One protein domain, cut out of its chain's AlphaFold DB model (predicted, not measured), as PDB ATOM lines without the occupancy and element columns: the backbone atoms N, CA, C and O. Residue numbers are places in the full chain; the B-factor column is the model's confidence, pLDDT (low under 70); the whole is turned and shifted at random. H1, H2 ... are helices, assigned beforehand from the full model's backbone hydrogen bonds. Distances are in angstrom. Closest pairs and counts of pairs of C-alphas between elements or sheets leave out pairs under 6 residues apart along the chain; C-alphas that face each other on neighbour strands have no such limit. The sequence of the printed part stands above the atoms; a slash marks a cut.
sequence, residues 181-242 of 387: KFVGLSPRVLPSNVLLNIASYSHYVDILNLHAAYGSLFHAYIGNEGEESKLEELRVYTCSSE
ATOM      1  N   LYS A 181       9.861  18.679  -1.974       43.03
ATOM      2  CA  LYS A 181      10.843  19.112  -0.968       43.03
ATOM      3  C   LYS A 181      12.223  18.766  -1.514       43.03
ATOM      4  O   LYS A 181      12.557  17.590  -1.480       43.03
ATOM      5  N   PHE A 182      13.029  19.734  -1.953       50.47
ATOM      6  CA  PHE A 182      14.423  19.456  -2.331       50.47
ATOM      7  C   PHE A 182      15.409  20.608  -2.066       50.47
ATOM      8  O   PHE A 182      15.034  21.709  -1.673       50.47
ATOM      9  N   VAL A 183      16.690  20.250  -2.193       47.62
ATOM     10  CA  VAL A 183      17.855  20.624  -1.376       47.62
ATOM     11  C   VAL A 183      18.592  21.892  -1.845       47.62
ATOM     12  O   VAL A 183      18.892  22.054  -3.020       47.62
ATOM     13  N   GLY A 184      18.920  22.743  -0.862       50.22
ATOM     14  CA  GLY A 184      20.030  23.710  -0.754       50.22
ATOM     15  C   GLY A 184      20.792  24.174  -2.002       50.22
ATOM     16  O   GLY A 184      21.915  23.731  -2.229       50.22
ATOM     17  N   LEU A 185      20.261  25.173  -2.714       54.34
ATOM     18  CA  LEU A 185      21.053  26.069  -3.569       54.34
ATOM     19  C   LEU A 185      21.588  27.241  -2.731       54.34
ATOM     20  O   LEU A 185      20.838  27.843  -1.962       54.34
ATOM     21  N   SER A 186      22.870  27.586  -2.891       56.25
ATOM     22  CA  SER A 186      23.449  28.778  -2.256       56.25
ATOM     23  C   SER A 186      22.757  30.034  -2.805       56.25
ATOM     24  O   SER A 186      22.798  30.247  -4.021       56.25
ATOM     25  N   PRO A 187      22.132  30.875  -1.962       59.97
ATOM     26  CA  PRO A 187      21.381  32.032  -2.431       59.97
ATOM     27  C   PRO A 187      22.327  33.055  -3.067       59.97
ATOM     28  O   PRO A 187      23.236  33.574  -2.421       59.97
ATOM     29  N   ARG A 188      22.111  33.344  -4.351       67.38
ATOM     30  CA  ARG A 188      22.720  34.469  -5.068       67.38
ATOM     31  C   ARG A 188      21.597  35.437  -5.400       67.38
ATOM     32  O   ARG A 188      21.090  35.450  -6.518       67.38
ATOM     33  N   VAL A 189      21.180  36.198  -4.392       73.50
ATOM     34  CA  VAL A 189      20.070  37.143  -4.526       73.50
ATOM     35  C   VAL A 189      20.468  38.225  -5.527       73.50
ATOM     36  O   VAL A 189      21.492  38.888  -5.365       73.50
ATOM     37  N   LEU A 190      19.672  38.376  -6.583       76.94
ATOM     38  CA  LEU A 190      19.845  39.439  -7.558       76.94
ATOM     39  C   LEU A 190      19.565  40.790  -6.888       76.94
ATOM     40  O   LEU A 190      18.606  40.907  -6.119       76.94
ATOM     41  N   PRO A 191      20.351  41.831  -7.205       81.00
ATOM     42  CA  PRO A 191      20.036  43.189  -6.793       81.00
ATOM     43  C   PRO A 191      18.623  43.599  -7.236       81.00
ATOM     44  O   PRO A 191      18.212  43.307  -8.363       81.00
ATOM     45  N   SER A 192      17.877  44.301  -6.375       78.06
ATOM     46  CA  SER A 192      16.476  44.662  -6.644       78.06
ATOM     47  C   SER A 192      16.306  45.442  -7.948       78.06
ATOM     48  O   SER A 192      15.391  45.168  -8.713       78.06
ATOM     49  N   ASN A 193      17.227  46.353  -8.274       81.06
ATOM     50  CA  ASN A 193      17.211  47.096  -9.538       81.06
ATOM     51  C   ASN A 193      17.285  46.182 -10.775       81.06
ATOM     52  O   ASN A 193      16.642  46.472 -11.781       81.06
ATOM     53  N   VAL A 194      18.024  45.073 -10.704       84.69
ATOM     54  CA  VAL A 194      18.095  44.087 -11.793       84.69
ATOM     55  C   VAL A 194      16.769  43.340 -11.915       84.69
ATOM     56  O   VAL A 194      16.252  43.206 -13.021       84.69
ATOM     57  N   LEU A 195      16.182  42.913 -10.792       84.19
ATOM     58  CA  LEU A 195      14.878  42.239 -10.772       84.19
ATOM     59  C   LEU A 195      13.754  43.132 -11.308       84.19
ATOM     60  O   LEU A 195      12.953  42.679 -12.123       84.19
ATOM     61  N   LEU A 196      13.722  44.404 -10.908       85.62
ATOM     62  CA  LEU A 196      12.760  45.387 -11.411       85.62
ATOM     63  C   LEU A 196      12.947  45.650 -12.909       85.62
ATOM     64  O   LEU A 196      11.964  45.768 -13.643       85.62
ATOM     65  N   ASN A 197      14.196  45.690 -13.384       87.19
ATOM     66  CA  ASN A 197      14.472  45.867 -14.805       87.19
ATOM     67  C   ASN A 197      13.990  44.651 -15.616       87.19
ATOM     68  O   ASN A 197      13.278  44.825 -16.601       87.19
ATOM     69  N   ILE A 198      14.267  43.422 -15.155       87.81
ATOM     70  CA  ILE A 198      13.723  42.182 -15.747       87.81
ATOM     71  C   ILE A 198      12.189  42.222 -15.743       87.81
ATOM     72  O   ILE A 198      11.564  41.931 -16.763       87.81
ATOM     73  N   ALA A 199      11.582  42.632 -14.624       88.56
ATOM     74  CA  ALA A 199      10.135  42.740 -14.506       88.56
ATOM     75  C   ALA A 199       9.546  43.685 -15.561       88.56
ATOM     76  O   ALA A 199       8.529  43.343 -16.163       88.56
ATOM     77  N   SER A 200      10.212  44.810 -15.850       89.25
ATOM     78  CA  SER A 200       9.744  45.812 -16.818       89.25
ATOM     79  C   SER A 200       9.580  45.290 -18.251       89.25
ATOM     80  O   SER A 200       8.679  45.742 -18.961       89.25
ATOM     81  N   TYR A 201      10.364  44.277 -18.636       89.38
ATOM     82  CA  TYR A 201      10.298  43.609 -19.943       89.38
ATOM     83  C   TYR A 201       9.519  42.288 -19.930       89.38
ATOM     84  O   TYR A 201       9.508  41.569 -20.926       89.38
ATOM     85  N   SER A 202       8.879  41.943 -18.813       90.44
ATOM     86  CA  SER A 202       8.181  40.668 -18.651       90.44
ATOM     87  C   SER A 202       6.684  40.855 -18.457       90.44
ATOM     88  O   SER A 202       6.215  41.879 -17.939       90.44
ATOM     89  N   HIS A 203       5.913  39.833 -18.819       90.75
ATOM     90  CA  HIS A 203       4.530  39.754 -18.393       90.75
ATOM     91  C   HIS A 203       4.424  39.114 -17.012       90.75
ATOM     92  O   HIS A 203       5.183  38.215 -16.652       90.75
ATOM     93  N   TYR A 204       3.428  39.533 -16.231       89.12
ATOM     94  CA  TYR A 204       3.246  39.007 -14.875       89.12
ATOM     95  C   TYR A 204       3.049  37.487 -14.846       89.12
ATOM     96  O   TYR A 204       3.532  36.797 -13.951       89.12
ATOM     97  N   VAL A 205       2.360  36.959 -15.860       86.81
ATOM     98  CA  VAL A 205       2.127  35.521 -16.023       86.81
ATOM     99  C   VAL A 205       3.443  34.761 -16.202       86.81
ATOM    100  O   VAL A 205       3.556  33.643 -15.705       86.81
ATOM    101  N   ASP A 206       4.451  35.367 -16.830       88.12
ATOM    102  CA  ASP A 206       5.762  34.745 -17.028       88.12
ATOM    103  C   ASP A 206       6.542  34.677 -15.716       88.12
ATOM    104  O   ASP A 206       7.113  33.636 -15.405       88.12
ATOM    105  N   ILE A 207       6.485  35.733 -14.892       87.06
ATOM    106  CA  ILE A 207       7.062  35.713 -13.538       87.06
ATOM    107  C   ILE A 207       6.389  34.632 -12.683       87.06
ATOM    108  O   ILE A 207       7.078  33.871 -12.006       87.06
ATOM    109  N   LEU A 208       5.058  34.515 -12.742       83.81
ATOM    110  CA  LEU A 208       4.326  33.465 -12.026       83.81
ATOM    111  C   LEU A 208       4.668  32.059 -12.538       83.81
ATOM    112  O   LEU A 208       4.774  31.128 -11.743       83.81
ATOM    113  N   ASN A 209       4.849  31.890 -13.847       84.12
ATOM    114  CA  ASN A 209       5.259  30.618 -14.439       84.12
ATOM    115  C   ASN A 209       6.683  30.243 -14.038       84.12
ATOM    116  O   ASN A 209       6.925  29.090 -13.690       84.12
ATOM    117  N   LEU A 210       7.603  31.209 -14.044       82.31
ATOM    118  CA  LEU A 210       8.975  31.026 -13.581       82.31
ATOM    119  C   LEU A 210       8.994  30.624 -12.104       82.31
ATOM    120  O   LEU A 210       9.664  29.662 -11.735       82.31
ATOM    121  N   HIS A 211       8.203  31.311 -11.280       80.69
ATOM    122  CA  HIS A 211       8.023  30.991  -9.869       80.69
ATOM    123  C   HIS A 211       7.468  29.577  -9.654       80.69
ATOM    124  O   HIS A 211       8.010  28.813  -8.858       80.69
ATOM    125  N   ALA A 212       6.426  29.200 -10.398       77.31
ATOM    126  CA  ALA A 212       5.790  27.891 -10.279       77.31
ATOM    127  C   ALA A 212       6.659  26.740 -10.811       77.31
ATOM    128  O   ALA A 212       6.599  25.638 -10.270       77.31
ATOM    129  N   ALA A 213       7.429  26.965 -11.880       78.00
ATOM    130  CA  ALA A 213       8.277  25.947 -12.497       78.00
ATOM    131  C   ALA A 213       9.612  25.770 -11.762       78.00
ATOM    132  O   ALA A 213      10.128  24.659 -11.693       78.00
ATOM    133  N   TYR A 214      10.161  26.848 -11.200       74.94
ATOM    134  CA  TYR A 214      11.515  26.872 -10.653       74.94
ATOM    135  C   TYR A 214      11.566  27.538  -9.277       74.94
ATOM    136  O   TYR A 214      12.421  28.384  -9.027       74.94
ATOM    137  N   GLY A 215      10.670  27.152  -8.363       70.81
ATOM    138  CA  GLY A 215      10.546  27.775  -7.039       70.81
ATOM    139  C   GLY A 215      11.865  27.876  -6.259       70.81
ATOM    140  O   GLY A 215      12.126  28.900  -5.641       70.81
ATOM    141  N   SER A 216      12.751  26.876  -6.339       71.50
ATOM    142  CA  SER A 216      14.067  26.905  -5.673       71.50
ATOM    143  C   SER A 216      15.039  27.921  -6.283       71.50
ATOM    144  O   SER A 216      15.705  28.642  -5.543       71.50
ATOM    145  N   LEU A 217      15.102  28.025  -7.614       72.62
ATOM    146  CA  LEU A 217      15.881  29.057  -8.309       72.62
ATOM    147  C   LEU A 217      15.273  30.436  -8.062       72.62
ATOM    148  O   LEU A 217      15.996  31.387  -7.785       72.62
ATOM    149  N   PHE A 218      13.947  30.540  -8.092       74.94
ATOM    150  CA  PHE A 218      13.238  31.774  -7.788       74.94
ATOM    151  C   PHE A 218      13.571  32.257  -6.373       74.94
ATOM    152  O   PHE A 218      13.978  33.400  -6.202       74.94
ATOM    153  N   HIS A 219      13.536  31.373  -5.372       73.44
ATOM    154  CA  HIS A 219      13.995  31.682  -4.017       73.44
ATOM    155  C   HIS A 219      15.484  32.048  -3.959       73.44
ATOM    156  O   HIS A 219      15.856  32.982  -3.252       73.44
ATOM    157  N   ALA A 220      16.342  31.350  -4.710       72.00
ATOM    158  CA  ALA A 220      17.780  31.613  -4.725       72.00
ATOM    159  C   ALA A 220      18.129  32.995  -5.302       72.00
ATOM    160  O   ALA A 220      19.096  33.606  -4.845       72.00
ATOM    161  N   TYR A 221      17.343  33.489  -6.265       72.31
ATOM    162  CA  TYR A 221      17.571  34.766  -6.946       72.31
ATOM    163  C   TYR A 221      16.757  35.932  -6.386       72.31
ATOM    164  O   TYR A 221      17.207  37.070  -6.456       72.31
ATOM    165  N   ILE A 222      15.577  35.683  -5.823       70.62
ATOM    166  CA  ILE A 222      14.699  36.732  -5.287       70.62
ATOM    167  C   ILE A 222      14.854  36.865  -3.768       70.62
ATOM    168  O   ILE A 222      14.583  37.926  -3.209       70.62
ATOM    169  N   GLY A 223      15.396  35.853  -3.091       65.06
ATOM    170  CA  GLY A 223      15.636  35.845  -1.650       65.06
ATOM    171  C   GLY A 223      14.471  35.264  -0.845       65.06
ATOM    172  O   GLY A 223      13.375  35.046  -1.357       65.06
ATOM    173  N   ASN A 224      14.733  34.992   0.437       63.75
ATOM    174  CA  ASN A 224      13.819  34.267   1.329       63.75
ATOM    175  C   ASN A 224      12.851  35.183   2.108       63.75
ATOM    176  O   ASN A 224      11.921  34.711   2.755       63.75
ATOM    177  N   GLU A 225      13.067  36.500   2.069       57.34
ATOM    178  CA  GLU A 225      12.220  37.462   2.775       57.34
ATOM    179  C   GLU A 225      10.954  37.761   1.970       57.34
ATOM    180  O   GLU A 225      11.027  38.308   0.869       57.34
ATOM    181  N   GLY A 226       9.799  37.392   2.532       64.50
ATOM    182  CA  GLY A 226       8.480  37.807   2.055       64.50
ATOM    183  C   GLY A 226       8.249  37.579   0.561       64.50
ATOM    184  O   GLY A 226       7.906  38.528  -0.138       64.50
ATOM    185  N   GLU A 227       8.420  36.341   0.080       68.25
ATOM    186  CA  GLU A 227       8.237  35.924  -1.328       68.25
ATOM    187  C   GLU A 227       7.012  36.575  -2.003       68.25
ATOM    188  O   GLU A 227       7.087  37.073  -3.126       68.25
ATOM    189  N   GLU A 228       5.890  36.633  -1.289       68.06
ATOM    190  CA  GLU A 228       4.641  37.226  -1.771       68.06
ATOM    191  C   GLU A 228       4.704  38.754  -1.881       68.06
ATOM    192  O   GLU A 228       4.195  39.318  -2.846       68.06
ATOM    193  N   SER A 229       5.369  39.425  -0.937       70.31
ATOM    194  CA  SER A 229       5.595  40.874  -0.989       70.31
ATOM    195  C   SER A 229       6.460  41.249  -2.189       70.31
ATOM    196  O   SER A 229       6.171  42.236  -2.861       70.31
ATOM    197  N   LYS A 230       7.479  40.440  -2.503       77.50
ATOM    198  CA  LYS A 230       8.336  40.650  -3.680       77.50
ATOM    199  C   LYS A 230       7.601  40.370  -4.988       77.50
ATOM    200  O   LYS A 230       7.773  41.101  -5.955       77.50
ATOM    201  N   LEU A 231       6.738  39.354  -5.030       80.19
ATOM    202  CA  LEU A 231       5.873  39.107  -6.190       80.19
ATOM    203  C   LEU A 231       4.893  40.264  -6.447       80.19
ATOM    204  O   LEU A 231       4.657  40.604  -7.606       80.19
ATOM    205  N   GLU A 232       4.328  40.873  -5.401       80.50
ATOM    206  CA  GLU A 232       3.476  42.064  -5.542       80.50
ATOM    207  C   GLU A 232       4.285  43.321  -5.905       80.50
ATOM    208  O   GLU A 232       3.795  44.149  -6.669       80.50
ATOM    209  N   GLU A 233       5.537  43.446  -5.456       82.88
ATOM    210  CA  GLU A 233       6.444  44.511  -5.908       82.88
ATOM    211  C   GLU A 233       6.717  44.390  -7.416       82.88
ATOM    212  O   GLU A 233       6.456  45.323  -8.175       82.88
ATOM    213  N   LEU A 234       7.138  43.208  -7.884       85.62
ATOM    214  CA  LEU A 234       7.416  42.950  -9.303       85.62
ATOM    215  C   LEU A 234       6.174  43.142 -10.181       85.62
ATOM    216  O   LEU A 234       6.283  43.620 -11.313       85.62
ATOM    217  N   ARG A 235       4.982  42.822  -9.662       87.31
ATOM    218  CA  ARG A 235       3.703  42.990 -10.365       87.31
ATOM    219  C   ARG A 235       3.527  44.403 -10.917       87.31
ATOM    220  O   ARG A 235       3.083  44.546 -12.060       87.31
ATOM    221  N   VAL A 236       3.895  45.429 -10.148       86.12
ATOM    222  CA  VAL A 236       3.758  46.840 -10.549       86.12
ATOM    223  C   VAL A 236       4.538  47.123 -11.836       86.12
ATOM    224  O   VAL A 236       4.028  47.805 -12.730       86.12
ATOM    225  N   TYR A 237       5.719  46.520 -11.962       88.00
ATOM    226  CA  TYR A 237       6.649  46.726 -13.069       88.00
ATOM    227  C   TYR A 237       6.404  45.790 -14.259       88.00
ATOM    228  O   TYR A 237       6.812  46.101 -15.369       88.00
ATOM    229  N   THR A 238       5.684  44.684 -14.091       89.69
ATOM    230  CA  THR A 238       5.319  43.818 -15.229       89.69
ATOM    231  C   THR A 238       4.276  44.426 -16.163       89.69
ATOM    232  O   THR A 238       3.446  45.243 -15.748       89.69
ATOM    233  N   CYS A 239       4.288  43.990 -17.425       88.62
ATOM    234  CA  CYS A 239       3.408  44.487 -18.488       88.62
ATOM    235  C   CYS A 239       3.488  46.019 -18.651       88.62
ATOM    236  O   CYS A 239       2.464  46.679 -18.812       88.62
ATOM    237  N   SER A 240       4.686  46.603 -18.530       82.62
ATOM    238  CA  SER A 240       4.865  48.065 -18.523       82.62
ATOM    239  C   SER A 240       4.563  48.741 -19.864       82.62
ATOM    240  O   SER A 240       4.200  49.911 -19.883       82.62
ATOM    241  N   SER A 241       4.653  48.012 -20.977       79.50
ATOM    242  CA  SER A 241       4.341  48.515 -22.321       79.50
ATOM    243  C   SER A 241       2.839  48.637 -22.616       79.50
ATOM    244  O   SER A 241       2.459  49.117 -23.681       79.50
ATOM    245  N   GLU A 242       1.976  48.195 -21.701       81.81
ATOM    246  CA  GLU A 242       0.551  47.979 -21.950       81.81
ATOM    247  C   GLU A 242      -0.304  49.020 -21.221       81.81
ATOM    248  O   GLU A 242      -0.121  49.277 -20.029       81.81
TER     249      GLU A 242
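Overview. This is residues 181 to 242 of the 387 residues of an uncharacterized protein of Aspergillus bertholletiae (UniProt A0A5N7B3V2). Three short helices, H1, H2 and H3, lie in one layer as three sides of a ring, and the longest helix, H4, crosses over one face of that ring, its last part by H1. The contacts between the helices are few; before H1, residues 181 to 191 form a drawn-out stretch with no named element, and the two ends of the printed part lie toward opposite ends of the longest axis. The printed part has 62 residues with four named helices, in the order H1, H2, H3, H4, and no named strand; the class is all helix. It is compact, with a radius of gyration of the C-alphas of 11.5 A, and elongated, with spans of 38 by 21 by 17 A.

Arrangement. H4, residues 227 to 237, touches H1, residues 192 to 200, with 7 pairs of C-alphas within 8 A. Their closest C-alphas are those of Ser 200 and Tyr 237, 4.9 A apart, and the two helices run the same way at a steep tilt of 54 degrees. H2, residues 204 to 213, is close to H4 but not clearly touching, the closest C-alphas being those of Tyr 204 and Arg 235, 6.0 A apart. These two run opposite ways at a shallow tilt of 30 degrees. H3, residues 215 to 222, is close to H2 but not clearly touching: the closest C-alphas, those of His 211 and Phe 218, are 5.7 A apart, at a steep tilt of 56 degrees, opposite ways. H1 and H3 are also close but not clearly touching, with the C-alphas of Leu 195 and Ile 222, their closest, 7.8 A apart. Every O i to N i+4 pair is within hydrogen-bond range in H1, H2 and H3, and 5 of 7 are in H4.

Along the chain. H4, Glu 227 to Tyr 237, is 16.0 A from first to last C-alpha and ends with C-alpha 237 at (6.649, 46.726, -13.069). H1, Ser 192 to Ser 200, is 12.3 A long and begins with C-alpha 192 at (16.476, 44.662, -6.644). H2, Tyr 204 to Ala 213, is 14.2 A long, with C-alpha 213 at (8.277, 25.947, -12.497). H3, Gly 215 to Ile 222, is 10.0 A long.

Size, cuts and confidence. The two C-alphas farthest apart, those of Val 183 and Glu 242, are 38.4 A apart. The printed part has no cut, and the links H1 to H2, H2 to H3 and H3 to H4 are tight. The mean pLDDT of the printed part is 76.4; it is under 70 in residues 181 to 188 and in residues 223 to 228, of which 227 and 228 belong to H4.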